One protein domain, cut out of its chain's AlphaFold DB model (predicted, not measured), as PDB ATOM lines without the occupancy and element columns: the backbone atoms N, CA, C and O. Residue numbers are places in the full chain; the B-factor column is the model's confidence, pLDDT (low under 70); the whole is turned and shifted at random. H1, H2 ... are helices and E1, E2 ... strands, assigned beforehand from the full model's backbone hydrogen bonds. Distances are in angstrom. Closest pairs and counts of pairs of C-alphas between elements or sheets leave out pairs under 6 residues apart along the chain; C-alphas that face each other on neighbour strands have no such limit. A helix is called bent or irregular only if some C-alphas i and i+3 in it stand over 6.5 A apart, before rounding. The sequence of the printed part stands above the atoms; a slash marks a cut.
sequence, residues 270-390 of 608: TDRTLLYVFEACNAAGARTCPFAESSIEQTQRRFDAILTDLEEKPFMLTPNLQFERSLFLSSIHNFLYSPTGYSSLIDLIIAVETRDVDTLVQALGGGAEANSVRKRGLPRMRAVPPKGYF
ATOM      1  N   THR A 270     -29.085 -94.030  24.477       91.19
ATOM      2  CA  THR A 270     -30.494 -93.581  24.436       91.19
ATOM      3  C   THR A 270     -30.702 -92.420  23.454       91.19
ATOM      4  O   THR A 270     -31.572 -92.496  22.583       91.19
ATOM      5  N   ASP A 271     -29.848 -91.392  23.509       95.25
ATOM      6  CA  ASP A 271     -29.847 -90.279  22.544       95.25
ATOM      7  C   ASP A 271     -29.568 -90.783  21.118       95.25
ATOM      8  O   ASP A 271     -30.246 -90.396  20.165       95.25
ATOM      9  N   ARG A 272     -28.610 -91.711  20.967       92.31
ATOM     10  CA  ARG A 272     -28.269 -92.330  19.673       92.31
ATOM     11  C   ARG A 272     -29.439 -93.127  19.099       92.31
ATOM     12  O   ARG A 272     -29.672 -93.081  17.895       92.31
ATOM     13  N   THR A 273     -30.205 -93.804  19.955       92.19
ATOM     14  CA  THR A 273     -31.412 -94.543  19.570       92.19
ATOM     15  C   THR A 273     -32.470 -93.585  19.015       92.19
ATOM     16  O   THR A 273     -33.022 -93.854  17.951       92.19
ATOM     17  N   LEU A 274     -32.702 -92.429  19.652       95.38
ATOM     18  CA  LEU A 274     -33.604 -91.398  19.114       95.38
ATOM     19  C   LEU A 274     -33.117 -90.852  17.759       95.38
ATOM     20  O   LEU A 274     -33.904 -90.741  16.818       95.38
ATOM     21  N   LEU A 275     -31.820 -90.558  17.630       93.94
ATOM     22  CA  LEU A 275     -31.241 -90.071  16.373       93.94
ATOM     23  C   LEU A 275     -31.338 -91.116  15.244       93.94
ATOM     24  O   LEU A 275     -31.633 -90.742  14.110       93.94
ATOM     25  N   TYR A 276     -31.210 -92.414  15.549       92.31
ATOM     26  CA  TYR A 276     -31.470 -93.506  14.600       92.31
ATOM     27  C   TYR A 276     -32.923 -93.474  14.095       92.31
ATOM     28  O   TYR A 276     -33.168 -93.631  12.896       92.31
ATOM     29  N   VAL A 277     -33.905 -93.227  14.976       92.31
ATOM     30  CA  VAL A 277     -35.316 -93.060  14.573       92.31
ATOM     31  C   VAL A 277     -35.472 -91.874  13.618       92.31
ATOM     32  O   VAL A 277     -36.163 -91.996  12.605       92.31
ATOM     33  N   PHE A 278     -34.810 -90.746  13.884       95.00
ATOM     34  CA  PHE A 278     -34.866 -89.563  13.017       95.00
ATOM     35  C   PHE A 278     -34.162 -89.773  11.665       95.00
ATOM     36  O   PHE A 278     -34.698 -89.363  10.634       95.00
ATOM     37  N   GLU A 279     -33.017 -90.461  11.620       91.25
ATOM     38  CA  GLU A 279     -32.340 -90.809  10.361       91.25
ATOM     39  C   GLU A 279     -33.196 -91.768   9.518       91.25
ATOM     40  O   GLU A 279     -33.429 -91.522   8.332       91.25
ATOM     41  N   ALA A 280     -33.763 -92.806  10.140       90.12
ATOM     42  CA  ALA A 280     -34.681 -93.733   9.484       90.12
ATOM     43  C   ALA A 280     -35.970 -93.047   8.992       90.12
ATOM     44  O   ALA A 280     -36.465 -93.360   7.906       90.12
ATOM     45  N   CYS A 281     -36.497 -92.089   9.761       92.31
ATOM     46  CA  CYS A 281     -37.637 -91.259   9.379       92.31
ATOM     47  C   CYS A 281     -37.318 -90.434   8.123       92.31
ATOM     48  O   CYS A 281     -38.063 -90.485   7.140       92.31
ATOM     49  N   ASN A 282     -36.167 -89.753   8.107       92.62
ATOM     50  CA  ASN A 282     -35.691 -88.973   6.962       92.62
ATOM     51  C   ASN A 282     -35.455 -89.836   5.717       92.62
ATOM     52  O   ASN A 282     -35.879 -89.461   4.623       92.62
ATOM     53  N   ALA A 283     -34.856 -91.020   5.875       89.94
ATOM     54  CA  ALA A 283     -34.646 -91.977   4.788       89.94
ATOM     55  C   ALA A 283     -35.968 -92.502   4.189       89.94
ATOM     56  O   ALA A 283     -36.057 -92.726   2.980       89.94
ATOM     57  N   ALA A 284     -37.011 -92.664   5.010       89.25
ATOM     58  CA  ALA A 284     -38.356 -93.028   4.557       89.25
ATOM     59  C   ALA A 284     -39.141 -91.836   3.957       89.25
ATOM     60  O   ALA A 284     -40.058 -92.036   3.150       89.25
ATOM     61  N   GLY A 285     -38.762 -90.607   4.322       89.94
ATOM     62  CA  GLY A 285     -39.249 -89.337   3.787       89.94
ATOM     63  C   GLY A 285     -40.656 -88.937   4.249       89.94
ATOM     64  O   GLY A 285     -41.462 -89.771   4.661       89.94
ATOM     65  N   ALA A 286     -40.990 -87.650   4.091       90.38
ATOM     66  CA  ALA A 286     -42.195 -87.004   4.643       90.38
ATOM     67  C   ALA A 286     -43.555 -87.627   4.253       90.38
ATOM     68  O   ALA A 286     -44.577 -87.332   4.868       90.38
ATOM     69  N   ARG A 287     -43.598 -88.497   3.232       88.81
ATOM     70  CA  ARG A 287     -44.801 -89.269   2.867       88.81
ATOM     71  C   ARG A 287     -44.992 -90.531   3.722       88.81
ATOM     72  O   ARG A 287     -46.121 -90.995   3.856       88.81
ATOM     73  N   THR A 288     -43.905 -91.098   4.234       88.56
ATOM     74  CA  THR A 288     -43.881 -92.342   5.020       88.56
ATOM     75  C   THR A 288     -43.729 -92.044   6.510       88.56
ATOM     76  O   THR A 288     -44.342 -92.717   7.328       88.56
ATOM     77  N   CYS A 289     -42.946 -91.016   6.846       91.94
ATOM     78  CA  CYS A 289     -42.737 -90.512   8.198       91.94
ATOM     79  C   CYS A 289     -42.944 -88.982   8.197       91.94
ATOM     80  O   CYS A 289     -42.051 -88.266   7.749       91.94
ATOM     81  N   PRO A 290     -44.096 -88.436   8.639       91.94
ATOM     82  CA  PRO A 290     -44.412 -87.007   8.454       91.94
ATOM     83  C   PRO A 290     -43.579 -86.018   9.296       91.94
ATOM     84  O   PRO A 290     -43.677 -84.805   9.104       91.94
ATOM     85  N   PHE A 291     -42.747 -86.522  10.212       95.44
ATOM     86  CA  PHE A 291     -41.751 -85.738  10.951       95.44
ATOM     87  C   PHE A 291     -40.419 -85.578  10.187       95.44
ATOM     88  O   PHE A 291     -39.522 -84.869  10.634       95.44
ATOM     89  N   ALA A 292     -40.275 -86.233   9.028       95.19
ATOM     90  CA  ALA A 292     -39.054 -86.197   8.233       95.19
ATOM     91  C   ALA A 292     -38.776 -84.808   7.641       95.19
ATOM     92  O   ALA A 292     -39.630 -84.222   6.974       95.19
ATOM     93  N   GLU A 293     -37.535 -84.351   7.797       95.75
ATOM     94  CA  GLU A 293     -37.004 -83.122   7.205       95.75
ATOM     95  C   GLU A 293     -35.975 -83.448   6.113       95.75
ATOM     96  O   GLU A 293     -35.699 -84.610   5.807       95.75
ATOM     97  N   SER A 294     -35.382 -82.423   5.491       92.06
ATOM     98  CA  SER A 294     -34.388 -82.640   4.427       92.06
ATOM     99  C   SER A 294     -32.985 -83.039   4.920       92.06
ATOM    100  O   SER A 294     -32.138 -83.387   4.098       92.06
ATOM    101  N   SER A 295     -32.728 -83.016   6.235       92.19
ATOM    102  CA  SER A 295     -31.509 -83.549   6.863       92.19
ATOM    103  C   SER A 295     -31.714 -83.830   8.361       92.19
ATOM    104  O   SER A 295     -32.615 -83.261   8.981       92.19
ATOM    105  N   ILE A 296     -30.872 -84.682   8.959       91.25
ATOM    106  CA  ILE A 296     -30.958 -85.065  10.384       91.25
ATOM    107  C   ILE A 296     -30.889 -83.857  11.324       91.25
ATOM    108  O   ILE A 296     -31.672 -83.763  12.264       91.25
ATOM    109  N   GLU A 297     -30.059 -82.861  11.017       94.50
ATOM    110  CA  GLU A 297     -29.913 -81.659  11.843       94.50
ATOM    111  C   GLU A 297     -31.148 -80.744  11.751       94.50
ATOM    112  O   GLU A 297     -31.356 -79.901  12.620       94.50
ATOM    113  N   GLN A 298     -31.971 -80.864  10.701       96.44
ATOM    114  CA  GLN A 298     -33.258 -80.163  10.611       96.44
ATOM    115  C   GLN A 298     -34.316 -80.864  11.466       96.44
ATOM    116  O   GLN A 298     -35.007 -80.189  12.225       96.44
ATOM    117  N   THR A 299     -34.385 -82.197  11.413       96.62
ATOM    118  CA  THR A 299     -35.275 -83.010  12.260       96.62
ATOM    119  C   THR A 299     -34.949 -82.828  13.741       96.62
ATOM    120  O   THR A 299     -35.852 -82.612  14.544       96.62
ATOM    121  N   GLN A 300     -33.659 -82.817  14.095       96.75
ATOM    122  CA  GLN A 300     -33.207 -82.562  15.461       96.75
ATOM    123  C   GLN A 300     -33.563 -81.138  15.913       96.75
ATOM    124  O   GLN A 300     -34.221 -80.993  16.933       96.75
ATOM    125  N   ARG A 301     -33.290 -80.093  15.112       97.81
ATOM    126  CA  ARG A 301     -33.720 -78.717  15.447       97.81
ATOM    127  C   ARG A 301     -35.240 -78.557  15.577       97.81
ATOM    128  O   ARG A 301     -35.691 -77.737  16.372       97.81
ATOM    129  N   ARG A 302     -36.029 -79.304  14.798       98.06
ATOM    130  CA  ARG A 302     -37.497 -79.347  14.920       98.06
ATOM    131  C   ARG A 302     -37.909 -80.003  16.240       98.06
ATOM    132  O   ARG A 302     -38.771 -79.474  16.930       98.06
ATOM    133  N   PHE A 303     -37.244 -81.091  16.628       98.31
ATOM    134  CA  PHE A 303     -37.436 -81.739  17.924       98.31
ATOM    135  C   PHE A 303     -37.042 -80.837  19.105       98.31
ATOM    136  O   PHE A 303     -37.846 -80.644  20.012       98.31
ATOM    137  N   ASP A 304     -35.867 -80.204  19.059       97.75
ATOM    138  CA  ASP A 304     -35.397 -79.266  20.087       97.75
ATOM    139  C   ASP A 304     -36.386 -78.100  20.278       97.75
ATOM    140  O   ASP A 304     -36.711 -77.735  21.406       97.75
ATOM    141  N   ALA A 305     -36.943 -77.561  19.185       98.19
ATOM    142  CA  ALA A 305     -37.959 -76.509  19.242       98.19
ATOM    143  C   ALA A 305     -39.277 -76.965  19.906       98.19
ATOM    144  O   ALA A 305     -39.923 -76.162  20.581       98.19
ATOM    145  N   ILE A 306     -39.662 -78.240  19.761       98.00
ATOM    146  CA  ILE A 306     -40.812 -78.825  20.474       98.00
ATOM    147  C   ILE A 306     -40.516 -78.927  21.976       98.00
ATOM    148  O   ILE A 306     -41.393 -78.622  22.784       98.00
ATOM    149  N   LEU A 307     -39.287 -79.298  22.364       95.69
ATOM    150  CA  LEU A 307     -38.877 -79.312  23.773       95.69
ATOM    151  C   LEU A 307     -38.954 -77.906  24.384       95.69
ATOM    152  O   LEU A 307     -39.569 -77.746  25.435       95.69
ATOM    153  N   THR A 308     -38.428 -76.882  23.701       95.50
ATOM    154  CA  THR A 308     -38.504 -75.488  24.174       95.50
ATOM    155  C   THR A 308     -39.946 -74.971  24.266       95.50
ATOM    156  O   THR A 308     -40.293 -74.304  25.238       95.50
ATOM    157  N   ASP A 309     -40.831 -75.286  23.310       95.69
ATOM    158  CA  ASP A 309     -42.239 -74.858  23.390       95.69
ATOM    159  C   ASP A 309     -43.023 -75.589  24.500       95.69
ATOM    160  O   ASP A 309     -43.912 -74.992  25.113       95.69
ATOM    161  N   LEU A 310     -42.678 -76.845  24.809       92.31
ATOM    162  CA  LEU A 310     -43.197 -77.570  25.978       92.31
ATOM    163  C   LEU A 310     -42.703 -76.994  27.307       92.31
ATOM    164  O   LEU A 310     -43.463 -76.984  28.270       92.31
ATOM    165  N   GLU A 311     -41.452 -76.550  27.360       88.75
ATOM    166  CA  GLU A 311     -40.800 -75.990  28.547       88.75
ATOM    167  C   GLU A 311     -41.330 -74.578  28.859       88.75
ATOM    168  O   GLU A 311     -41.711 -74.288  29.990       88.75
ATOM    169  N   GLU A 312     -41.490 -73.724  27.840       92.06
ATOM    170  CA  GLU A 312     -42.128 -72.409  27.994       92.06
ATOM    171  C   GLU A 312     -43.647 -72.490  28.250       92.06
ATOM    172  O   GLU A 312     -44.221 -71.594  28.877       92.06
ATOM    173  N   LYS A 313     -44.338 -73.482  27.662       93.31
ATOM    174  CA  LYS A 313     -45.814 -73.533  27.575       93.31
ATOM    175  C   LYS A 313     -46.366 -74.961  27.768       93.31
ATOM    176  O   LYS A 313     -47.041 -75.474  26.864       93.31
ATOM    177  N   PRO A 314     -46.150 -75.612  28.922       90.56
ATOM    178  CA  PRO A 314     -46.745 -76.918  29.216       90.56
ATOM    179  C   PRO A 314     -48.284 -76.852  29.236       90.56
ATOM    180  O   PRO A 314     -48.868 -75.803  29.521       90.56
ATOM    181  N   PHE A 315     -48.971 -77.956  28.924       89.00
ATOM    182  CA  PHE A 315     -50.434 -77.983  28.733       89.00
ATOM    183  C   PHE A 315     -51.124 -79.136  29.466       89.00
ATOM    184  O   PHE A 315     -50.527 -80.174  29.714       89.00
ATOM    185  N   MET A 316     -52.407 -78.988  29.804       81.75
ATOM    186  CA  MET A 316     -53.158 -80.046  30.490       81.75
ATOM    187  C   MET A 316     -53.552 -81.163  29.512       81.75
ATOM    188  O   MET A 316     -54.392 -80.949  28.638       81.75
ATOM    189  N   LEU A 317     -52.989 -82.362  29.687       75.69
ATOM    190  CA  LEU A 317     -53.407 -83.582  28.980       75.69
ATOM    191  C   LEU A 317     -54.698 -84.154  29.587       75.69
ATOM    192  O   LEU A 317     -55.542 -84.711  28.887       75.69
ATOM    193  N   THR A 318     -54.871 -83.989  30.901       70.06
ATOM    194  CA  THR A 318     -56.107 -84.308  31.638       70.06
ATOM    195  C   THR A 318     -56.343 -83.240  32.718       70.06
ATOM    196  O   THR A 318     -55.413 -82.491  33.013       70.06
ATOM    197  N   PRO A 319     -57.521 -83.159  33.368       72.25
ATOM    198  CA  PRO A 319     -57.784 -82.146  34.399       72.25
ATOM    199  C   PRO A 319     -56.776 -82.114  35.561       72.25
ATOM    200  O   PRO A 319     -56.584 -81.057  36.154       72.25
ATOM    201  N   ASN A 320     -56.123 -83.247  35.851       64.94
ATOM    202  CA  ASN A 320     -55.180 -83.411  36.961       64.94
ATOM    203  C   ASN A 320     -53.738 -83.688  36.493       64.94
ATOM    204  O   ASN A 320     -52.888 -83.989  37.324       64.94
ATOM    205  N   LEU A 321     -53.458 -83.651  35.183       69.06
ATOM    206  CA  LEU A 321     -52.140 -83.985  34.636       69.06
ATOM    207  C   LEU A 321     -51.708 -82.969  33.584       69.06
ATOM    208  O   LEU A 321     -52.305 -82.876  32.505       69.06
ATOM    209  N   GLN A 322     -50.650 -82.244  33.920       75.44
ATOM    210  CA  GLN A 322     -49.910 -81.389  33.011       75.44
ATOM    211  C   GLN A 322     -48.948 -82.238  32.168       75.44
ATOM    212  O   GLN A 322     -48.462 -83.275  32.610       75.44
ATOM    213  N   PHE A 323     -48.728 -81.820  30.928       81.44
ATOM    214  CA  PHE A 323     -47.804 -82.417  29.980       81.44
ATOM    215  C   PHE A 323     -46.762 -81.370  29.607       81.44
ATOM    216  O   PHE A 323     -47.085 -80.234  29.246       81.44
ATOM    217  N   GLU A 324     -45.511 -81.768  29.769       80.88
ATOM    218  CA  GLU A 324     -44.338 -80.909  29.869       80.88
ATOM    219  C   GLU A 324     -43.104 -81.673  29.366       80.88
ATOM    220  O   GLU A 324     -43.193 -82.853  29.008       80.88
ATOM    221  N   ARG A 325     -41.947 -81.003  29.342       87.19
ATOM    222  CA  ARG A 325     -40.683 -81.543  28.817       87.19
ATOM    223  C   ARG A 325     -40.319 -82.916  29.410       87.19
ATOM    224  O   ARG A 325     -40.006 -83.831  28.650       87.19
ATOM    225  N   SER A 326     -40.396 -83.068  30.733       76.12
ATOM    226  CA  SER A 326     -40.050 -84.297  31.471       76.12
ATOM    227  C   SER A 326     -40.920 -85.493  31.038       76.12
ATOM    228  O   SER A 326     -40.416 -86.528  30.596       76.12
ATOM    229  N   LEU A 327     -42.246 -85.329  31.076       76.25
ATOM    230  CA  LEU A 327     -43.223 -86.363  30.744       76.25
ATOM    231  C   LEU A 327     -43.197 -86.724  29.251       76.25
ATOM    232  O   LEU A 327     -43.400 -87.889  28.904       76.25
ATOM    233  N   PHE A 328     -42.897 -85.770  28.366       86.56
ATOM    234  CA  PHE A 328     -42.694 -86.051  26.945       86.56
ATOM    235  C   PHE A 328     -41.451 -86.911  26.703       86.56
ATOM    236  O   PHE A 328     -41.552 -87.936  26.032       86.56
ATOM    237  N   LEU A 329     -40.306 -86.556  27.293       85.44
ATOM    238  CA  LEU A 329     -39.062 -87.319  27.149       85.44
ATOM    239  C   LEU A 329     -39.176 -88.717  27.778       85.44
ATOM    240  O   LEU A 329     -38.777 -89.698  27.153       85.44
ATOM    241  N   SER A 330     -39.835 -88.845  28.934       76.38
ATOM    242  CA  SER A 330     -40.194 -90.150  29.512       76.38
ATOM    243  C   SER A 330     -41.099 -90.970  28.577       76.38
ATOM    244  O   SER A 330     -40.855 -92.157  28.343       76.38
ATOM    245  N   SER A 331     -42.111 -90.346  27.963       78.69
ATOM    246  CA  SER A 331     -42.985 -91.018  26.989       78.69
ATOM    247  C   SER A 331     -42.203 -91.513  25.767       78.69
ATOM    248  O   SER A 331     -42.403 -92.643  25.326       78.69
ATOM    249  N   ILE A 332     -41.271 -90.706  25.249       86.00
ATOM    250  CA  ILE A 332     -40.381 -91.087  24.145       86.00
ATOM    251  C   ILE A 332     -39.496 -92.269  24.543       86.00
ATOM    252  O   ILE A 332     -39.429 -93.246  23.800       86.00
ATOM    253  N   HIS A 333     -38.859 -92.212  25.714       80.50
ATOM    254  CA  HIS A 333     -37.971 -93.262  26.215       80.50
ATOM    255  C   HIS A 333     -38.667 -94.635  26.265       80.50
ATOM    256  O   HIS A 333     -38.111 -95.628  25.796       80.50
ATOM    257  N   ASN A 334     -39.929 -94.673  26.710       77.12
ATOM    258  CA  ASN A 334     -40.756 -95.884  26.680       77.12
ATOM    259  C   ASN A 334     -40.987 -96.427  25.254       77.12
ATOM    260  O   ASN A 334     -40.988 -97.642  25.056       77.12
ATOM    261  N   PHE A 335     -41.141 -95.564  24.242       80.31
ATOM    262  CA  PHE A 335     -41.238 -96.008  22.845       80.31
ATOM    263  C   PHE A 335     -39.895 -96.457  22.249       80.31
ATOM    264  O   PHE A 335     -39.900 -97.365  21.418       80.31
ATOM    265  N   LEU A 336     -38.758 -95.871  22.654       84.38
ATOM    266  CA  LEU A 336     -37.428 -96.261  22.152       84.38
ATOM    267  C   LEU A 336     -37.101 -97.736  22.450       84.38
ATOM    268  O   LEU A 336     -36.408 -98.376  21.655       84.38
ATOM    269  N   TYR A 337     -37.660 -98.284  23.536       79.38
ATOM    270  CA  TYR A 337     -37.502 -99.668  24.000       79.38
ATOM    271  C   TYR A 337     -37.737-100.732  22.909       79.38
ATOM    272  O   TYR A 337     -37.050-101.749  22.902       79.38
ATOM    273  N   SER A 338     -38.668-100.522  21.967       80.12
ATOM    274  CA  SER A 338     -38.926-101.475  20.872       80.12
ATOM    275  C   SER A 338     -39.092-100.784  19.514       80.12
ATOM    276  O   SER A 338     -39.979 -99.936  19.380       80.12
ATOM    277  N   PRO A 339     -38.385-101.233  18.457       77.56
ATOM    278  CA  PRO A 339     -38.561-100.739  17.088       77.56
ATOM    279  C   PRO A 339     -39.993-100.793  16.551       77.56
ATOM    280  O   PRO A 339     -40.364-100.015  15.675       77.56
ATOM    281  N   THR A 340     -40.831-101.683  17.091       74.56
ATOM    282  CA  THR A 340     -42.251-101.790  16.722       74.56
ATOM    283  C   THR A 340     -43.074-100.576  17.160       74.56
ATOM    284  O   THR A 340     -44.155-100.346  16.624       74.56
ATOM    285  N   GLY A 341     -42.585 -99.801  18.132       75.38
ATOM    286  CA  GLY A 341     -43.212 -98.572  18.612       75.38
ATOM    287  C   GLY A 341     -42.887 -97.330  17.779       75.38
ATOM    288  O   GLY A 341     -43.549 -96.310  17.946       75.38
ATOM    289  N   TYR A 342     -41.902 -97.381  16.874       85.00
ATOM    290  CA  TYR A 342     -41.300 -96.163  16.314       85.00
ATOM    291  C   TYR A 342     -42.229 -95.370  15.380       85.00
ATOM    292  O   TYR A 342     -42.113 -94.150  15.308       85.00
ATOM    293  N   SER A 343     -43.214 -96.007  14.738       83.12
ATOM    294  CA  SER A 343     -44.292 -95.277  14.046       83.12
ATOM    295  C   SER A 343     -45.143 -94.460  15.027       83.12
ATOM    296  O   SER A 343     -45.352 -93.270  14.817       83.12
ATOM    297  N   SER A 344     -45.554 -95.061  16.147       81.75
ATOM    298  CA  SER A 344     -46.352 -94.385  17.181       81.75
ATOM    299  C   SER A 344     -45.559 -93.343  17.977       81.75
ATOM    300  O   SER A 344     -46.147 -92.388  18.474       81.75
ATOM    301  N   LEU A 345     -44.231 -93.471  18.048       86.19
ATOM    302  CA  LEU A 345     -43.332 -92.423  18.538       86.19
ATOM    303  C   LEU A 345     -43.368 -91.176  17.642       86.19
ATOM    304  O   LEU A 345     -43.436 -90.055  18.138       86.19
ATOM    305  N   ILE A 346     -43.360 -91.357  16.321       90.88
ATOM    306  CA  ILE A 346     -43.493 -90.245  15.376       90.88
ATOM    307  C   ILE A 346     -44.882 -89.602  15.487       90.88
ATOM    308  O   ILE A 346     -44.972 -88.375  15.542       90.88
ATOM    309  N   ASP A 347     -45.945 -90.403  15.610       87.12
ATOM    310  CA  ASP A 347     -47.301 -89.896  15.863       87.12
ATOM    311  C   ASP A 347     -47.375 -89.096  17.181       87.12
ATOM    312  O   ASP A 347     -47.962 -88.014  17.207       87.12
ATOM    313  N   LEU A 348     -46.732 -89.575  18.258       88.12
ATOM    314  CA  LEU A 348     -46.617 -88.870  19.542       88.12
ATOM    315  C   LEU A 348     -45.931 -87.505  19.374       88.12
ATOM    316  O   LEU A 348     -46.467 -86.496  19.825       88.12
ATOM    317  N   ILE A 349     -44.763 -87.460  18.723       95.31
ATOM    318  CA  ILE A 349     -43.983 -86.225  18.538       95.31
ATOM    319  C   ILE A 349     -44.783 -85.185  17.738       95.31
ATOM    320  O   ILE A 349     -44.861 -84.024  18.146       95.31
ATOM    321  N   ILE A 350     -45.446 -85.598  16.653       94.50
ATOM    322  CA  ILE A 350     -46.306 -84.718  15.842       94.50
ATOM    323  C   ILE A 350     -47.529 -84.246  16.645       94.50
ATOM    324  O   ILE A 350     -47.933 -83.085  16.540       94.50
ATOM    325  N   ALA A 351     -48.126 -85.110  17.468       92.00
ATOM    326  CA  ALA A 351     -49.272 -84.748  18.298       92.00
ATOM    327  C   ALA A 351     -48.898 -83.765  19.428       92.00
ATOM    328  O   ALA A 351     -49.717 -82.923  19.793       92.00
ATOM    329  N   VAL A 352     -47.654 -83.790  19.928       95.06
ATOM    330  CA  VAL A 352     -47.123 -82.740  20.817       95.06
ATOM    331  C   VAL A 352     -46.920 -81.431  20.055       95.06
ATOM    332  O   VAL A 352     -47.441 -80.404  20.482       95.06
ATOM    333  N   GLU A 353     -46.225 -81.468  18.915       96.00
ATOM    334  CA  GLU A 353     -45.947 -80.295  18.068       96.00
ATOM    335  C   GLU A 353     -47.227 -79.542  17.668       96.00
ATOM    336  O   GLU A 353     -47.295 -78.314  17.712       96.00
ATOM    337  N   THR A 354     -48.272 -80.288  17.309       94.81
ATOM    338  CA  THR A 354     -49.584 -79.749  16.922       94.81
ATOM    339  C   THR A 354     -50.525 -79.503  18.106       94.81
ATOM    340  O   THR A 354     -51.606 -78.941  17.916       94.81
ATOM    341  N   ARG A 355     -50.120 -79.894  19.324       93.06
ATOM    342  CA  ARG A 355     -50.912 -79.873  20.567       93.06
ATOM    343  C   ARG A 355     -52.265 -80.595  20.436       93.06
ATOM    344  O   ARG A 355     -53.260 -80.198  21.046       93.06
ATOM    345  N   ASP A 356     -52.295 -81.682  19.663       91.06
ATOM    346  CA  ASP A 356     -53.446 -82.577  19.536       91.06
ATOM    347  C   ASP A 356     -53.552 -83.499  20.760       91.06
ATOM    348  O   ASP A 356     -53.125 -84.657  20.765       91.06
ATOM    349  N   VAL A 357     -54.169 -82.962  21.813       85.19
ATOM    350  CA  VAL A 357     -54.487 -83.668  23.064       85.19
ATOM    351  C   VAL A 357     -55.245 -84.980  22.819       85.19
ATOM    352  O   VAL A 357     -55.043 -85.936  23.564       85.19
ATOM    353  N   ASP A 358     -56.077 -85.077  21.778       81.12
ATOM    354  CA  ASP A 358     -56.886 -86.275  21.534       81.12
ATOM    355  C   ASP A 358     -56.080 -87.381  20.848       81.12
ATOM    356  O   ASP A 358     -56.265 -88.557  21.177       81.12
ATOM    357  N   THR A 359     -55.138 -87.040  19.966       80.62
ATOM    358  CA  THR A 359     -54.150 -88.004  19.455       80.62
ATOM    359  C   THR A 359     -53.137 -88.389  20.538       80.62
ATOM    360  O   THR A 359     -52.859 -89.577  20.692       80.62
ATOM    361  N   LEU A 360     -52.676 -87.454  21.380       78.81
ATOM    362  CA  LEU A 360     -51.794 -87.759  22.520       78.81
ATOM    363  C   LEU A 360     -52.431 -88.737  23.513       78.81
ATOM    364  O   LEU A 360     -51.820 -89.740  23.878       78.81
ATOM    365  N   VAL A 361     -53.684 -88.497  23.911       71.75
ATOM    366  CA  VAL A 361     -54.438 -89.404  24.791       71.75
ATOM    367  C   VAL A 361     -54.617 -90.796  24.160       71.75
ATOM    368  O   VAL A 361     -54.617 -91.797  24.877       71.75
ATOM    369  N   GLN A 362     -54.739 -90.892  22.832       69.62
ATOM    370  CA  GLN A 362     -54.831 -92.176  22.126       69.62
ATOM    371  C   GLN A 362     -53.481 -92.892  21.979       69.62
ATOM    372  O   GLN A 362     -53.460 -94.119  22.064       69.62
ATOM    373  N   ALA A 363     -52.386 -92.154  21.780       66.69
ATOM    374  CA  ALA A 363     -51.030 -92.693  21.681       66.69
ATOM    375  C   ALA A 363     -50.518 -93.204  23.038       66.69
ATOM    376  O   ALA A 363     -49.969 -94.298  23.113       66.69
ATOM    377  N   LEU A 364     -50.759 -92.445  24.113       65.38
ATOM    378  CA  LEU A 364     -50.294 -92.756  25.471       65.38
ATOM    379  C   LEU A 364     -51.201 -93.745  26.219       65.38
ATOM    380  O   LEU A 364     -50.727 -94.488  27.072       65.38
ATOM    381  N   GLY A 365     -52.509 -93.753  25.936       50.91
ATOM    382  CA  GLY A 365     -53.460 -94.672  26.575       50.91
ATOM    383  C   GLY A 365     -53.780 -95.930  25.766       50.91
ATOM    384  O   GLY A 365     -54.372 -96.861  26.300       50.91
ATOM    385  N   GLY A 366     -53.459 -95.957  24.469       44.19
ATOM    386  CA  GLY A 366     -54.059 -96.899  23.524       44.19
ATOM    387  C   GLY A 366     -55.549 -96.582  23.321       44.19
ATOM    388  O   GLY A 366     -56.329 -96.514  24.267       44.19
ATOM    389  N   GLY A 367     -55.985 -96.375  22.074       33.94
ATOM    390  CA  GLY A 367     -57.285 -95.756  21.739       33.94
ATOM    391  C   GLY A 367     -58.589 -96.506  22.102       33.94
ATOM    392  O   GLY A 367     -59.562 -96.393  21.359       33.94
ATOM    393  N   ALA A 368     -58.619 -97.314  23.161       33.06
ATOM    394  CA  ALA A 368     -59.822 -97.696  23.905       33.06
ATOM    395  C   ALA A 368     -59.887 -96.984  25.278       33.06
ATOM    396  O   ALA A 368     -60.966 -96.575  25.705       33.06
ATOM    397  N   GLU A 369     -58.743 -96.736  25.935       38.19
ATOM    398  CA  GLU A 369     -58.682 -96.103  27.262       38.19
ATOM    399  C   GLU A 369     -58.800 -94.568  27.237       38.19
ATOM    400  O   GLU A 369     -58.790 -93.929  28.286       38.19
ATOM    401  N   ALA A 370     -58.985 -93.931  26.076       36.03
ATOM    402  CA  ALA A 370     -59.088 -92.469  25.972       36.03
ATOM    403  C   ALA A 370     -60.175 -91.853  26.889       36.03
ATOM    404  O   ALA A 370     -60.011 -90.751  27.418       36.03
ATOM    405  N   ASN A 371     -61.272 -92.583  27.136       34.06
ATOM    406  CA  ASN A 371     -62.326 -92.179  28.076       34.06
ATOM    407  C   ASN A 371     -61.981 -92.436  29.555       34.06
ATOM    408  O   ASN A 371     -62.544 -91.761  30.417       34.06
ATOM    409  N   SER A 372     -61.087 -93.377  29.871       37.72
ATOM    410  CA  SER A 372     -60.519 -93.539  31.216       37.72
ATOM    411  C   SER A 372     -59.466 -92.466  31.480       37.72
ATOM    412  O   SER A 372     -59.532 -91.833  32.530       37.72
ATOM    413  N   VAL A 373     -58.581 -92.186  30.514       38.81
ATOM    414  CA  VAL A 373     -57.561 -91.126  30.595       38.81
ATOM    415  C   VAL A 373     -58.207 -89.771  30.896       38.81
ATOM    416  O   VAL A 373     -57.909 -89.137  31.909       38.81
ATOM    417  N   ARG A 374     -59.199 -89.373  30.087       39.31
ATOM    418  CA  ARG A 374     -59.969 -88.127  30.270       39.31
ATOM    419  C   ARG A 374     -60.737 -88.031  31.600       39.31
ATOM    420  O   ARG A 374     -61.158 -86.934  31.957       39.31
ATOM    421  N   LYS A 375     -60.951 -89.144  32.318       34.84
ATOM    422  CA  LYS A 375     -61.685 -89.192  33.600       34.84
ATOM    423  C   LYS A 375     -60.807 -89.423  34.835       34.84
ATOM    424  O   LYS A 375     -61.271 -89.122  35.930       34.84
ATOM    425  N   ARG A 376     -59.608 -90.001  34.688       37.69
ATOM    426  CA  ARG A 376     -58.769 -90.484  35.805       37.69
ATOM    427  C   ARG A 376     -57.312 -89.998  35.779       37.69
ATOM    428  O   ARG A 376     -56.603 -90.264  36.739       37.69
ATOM    429  N   GLY A 377     -56.871 -89.294  34.734       38.59
ATOM    430  CA  GLY A 377     -55.440 -89.091  34.462       38.59
ATOM    431  C   GLY A 377     -54.890 -90.183  33.538       38.59
ATOM    432  O   GLY A 377     -55.589 -91.163  33.267       38.59
ATOM    433  N   LEU A 378     -53.653 -90.039  33.039       34.62
ATOM    434  CA  LEU A 378     -52.986 -91.166  32.369       34.62
ATOM    435  C   LEU A 378     -52.953 -92.380  33.314       34.62
ATOM    436  O   LEU A 378     -52.675 -92.203  34.503       34.62
ATOM    437  N   PRO A 379     -53.189 -93.612  32.827       34.72
ATOM    438  CA  PRO A 379     -52.872 -94.792  33.615       34.72
ATOM    439  C   PRO A 379     -51.362 -94.801  33.907       34.72
ATOM    440  O   PRO A 379     -50.573 -94.656  32.973       34.72
ATOM    441  N   ARG A 380     -50.996 -94.945  35.198       35.69
ATOM    442  CA  ARG A 380     -49.620 -94.950  35.759       35.69
ATOM    443  C   ARG A 380     -48.593 -95.417  34.718       35.69
ATOM    444  O   ARG A 380     -48.611 -96.605  34.417       35.69
ATOM    445  N   MET A 381     -47.801 -94.482  34.159       27.27
ATOM    446  CA  MET A 381     -47.021 -94.601  32.901       27.27
ATOM    447  C   MET A 381     -46.820 -96.044  32.413       27.27
ATOM    448  O   MET A 381     -45.799 -96.679  32.663       27.27
ATOM    449  N   ARG A 382     -47.843 -96.568  31.730       30.97
ATOM    450  CA  ARG A 382     -47.858 -97.946  31.243       30.97
ATOM    451  C   ARG A 382     -47.013 -98.046  29.980       30.97
ATOM    452  O   ARG A 382     -47.159 -97.223  29.078       30.97
ATOM    453  N   ALA A 383     -46.271 -99.141  29.843       24.91
ATOM    454  CA  ALA A 383     -45.817 -99.620  28.542       24.91
ATOM    455  C   ALA A 383     -47.026-100.141  27.732       24.91
ATOM    456  O   ALA A 383     -47.228-101.348  27.600       24.91
ATOM    457  N   VAL A 384     -47.885 -99.235  27.242       26.19
ATOM    458  CA  VAL A 384     -49.029 -99.590  26.389       26.19
ATOM    459  C   VAL A 384     -48.509 -99.918  24.985       26.19
ATOM    460  O   VAL A 384     -47.965 -99.039  24.317       26.19
ATOM    461  N   PRO A 385     -48.668-101.156  24.494       23.39
ATOM    462  CA  PRO A 385     -48.205-101.524  23.165       23.39
ATOM    463  C   PRO A 385     -49.148-100.976  22.075       23.39
ATOM    464  O   PRO A 385     -50.360-100.873  22.302       23.39
ATOM    465  N   PRO A 386     -48.637-100.650  20.870       24.50
ATOM    466  CA  PRO A 386     -49.442-100.047  19.809       24.50
ATOM    467  C   PRO A 386     -50.657-100.879  19.379       24.50
ATOM    468  O   PRO A 386     -50.614-102.110  19.275       24.50
ATOM    469  N   LYS A 387     -51.750-100.179  19.061       28.17
ATOM    470  CA  LYS A 387     -53.066-100.757  18.763       28.17
ATOM    471  C   LYS A 387     -53.042-101.620  17.487       28.17
ATOM    472  O   LYS A 387     -52.867-101.096  16.392       28.17
ATOM    473  N   GLY A 388     -53.314-102.919  17.621       28.20
ATOM    474  CA  GLY A 388     -53.481-103.823  16.466       28.20
ATOM    475  C   GLY A 388     -54.369-105.057  16.685       28.20
ATOM    476  O   GLY A 388     -54.558-105.827  15.751       28.20
ATOM    477  N   TYR A 389     -54.903-105.256  17.897       26.56
ATOM    478  CA  TYR A 389     -55.423-106.559  18.349       26.56
ATOM    479  C   TYR A 389     -56.805-106.522  19.029       26.56
ATOM    480  O   TYR A 389     -57.242-107.539  19.554       26.56
ATOM    481  N   PHE A 390     -57.475-105.363  19.086       26.97
ATOM    482  CA  PHE A 390     -58.523-105.104  20.090       26.97
ATOM    483  C   PHE A 390     -59.984-105.060  19.596       26.97
ATOM    484  O   PHE A 390     -60.864-104.731  20.389       26.97
TER     485      PHE A 390
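This is residues 270 to 390 of the 608 residues of the protein "Alpha/Beta hydrolase protein" of Pterula gracilis (UniProt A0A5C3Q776). Three helices, H3, H4 and H5, run alternately back and forth with their centres in a triangle, while H2 slants across the end where H3 begins and H4 ends, and H1 makes a corner with H3, its first residues, 270 to 274, meeting the last residues of H3, 333 to 336. At the side away from H1, the small strand hairpin E1 and E2 and the short H6 lie by H5. The printed part has 121 residues, with six named helices and two named strands in the order H1, H2, E1, E2, H3, H4, H5, H6 along the chain; the sheet is E1 - E2, antiparallel, and the class is mostly helix. The whole is compact, with a radius of gyration of the C-alphas of 14.0 A and spans of 41 by 37 by 25 A.

H1, residues 270 to 284, begins at C-alpha 270 (-30.494, -93.581, 24.436) and is 21.4 A long. H2, residues 296 to 312, is the longest helix by residues, 24.4 A. E1 is residues 315 to 318 and E2 residues 321 to 323. H3, residues 325 to 336, measures 16.5 A. H4, residues 339 to 353, measures 21.8 A and is irregular: C-alphas 340 and 343 are 7.3 A apart. H5, residues 357 to 365, measures 11.6 A. H6, residues 370 to 376, ends at C-alpha 376 (-58.769, -90.484, 35.805).

H2 touches H1 with residues 296 to 300 alone, at a steep tilt of 58 degrees, opposite ways; the closest C-alphas are those of Glu 279 and Ile 296, 5.9 A apart. H1 and H3 touch through residues 270 to 274 and 333 to 336 alone, only just about perpendicular at 71 degrees, with C-alphas 273 and 336 closest, 6.8 A. H2 touches H3, whose residue 325 alone takes part, with C-alphas 310 and 325 5.5 A apart. H2 and H4 only just touch, with 3 pairs of C-alphas within 8 A, the closest those of Ile 306 and Glu 353, 5.9 A. In the hairpin E1 and E2, N 323 and O 315 are 2.7 A apart, and N 317 and O 321 2.9 A, within hydrogen-bond range. The helical hairpin H3 and H4 has a shallow tilt of 23 degrees, opposite ways, with C-alphas 335 and 341 closest, 5.3 A. The helical hairpin H4 and H5 stands at 26 degrees, with C-alphas 351 and 360 closest, 5.8 A. H6 touches H5, about perpendicular at 86 degrees, with C-alphas 361 and 370 closest, 5.7 A. The closest C-alphas of E1 and H6 are those of Thr 318 and Arg 374, 5.6 A. The helix packing is mostly crossed, 2 of 7 touching pairs being at a shallow tilt. Every O i to N i+4 pair is within hydrogen-bond range in H1, H2, H3 and H5; H4 has 9 of 11 and H6 2 of 3.

The two C-alphas farthest apart, those of Ser 295 and Lys 375, are 40.7 A apart. The printed part has no cut. The link from H1 to H2, 11 residues, is long; the other links are tight. Residues 377 to 390 hold no named element. Mean pLDDT of the printed part is 75.6; residues 320 to 321 and 362 to 390 are under 70.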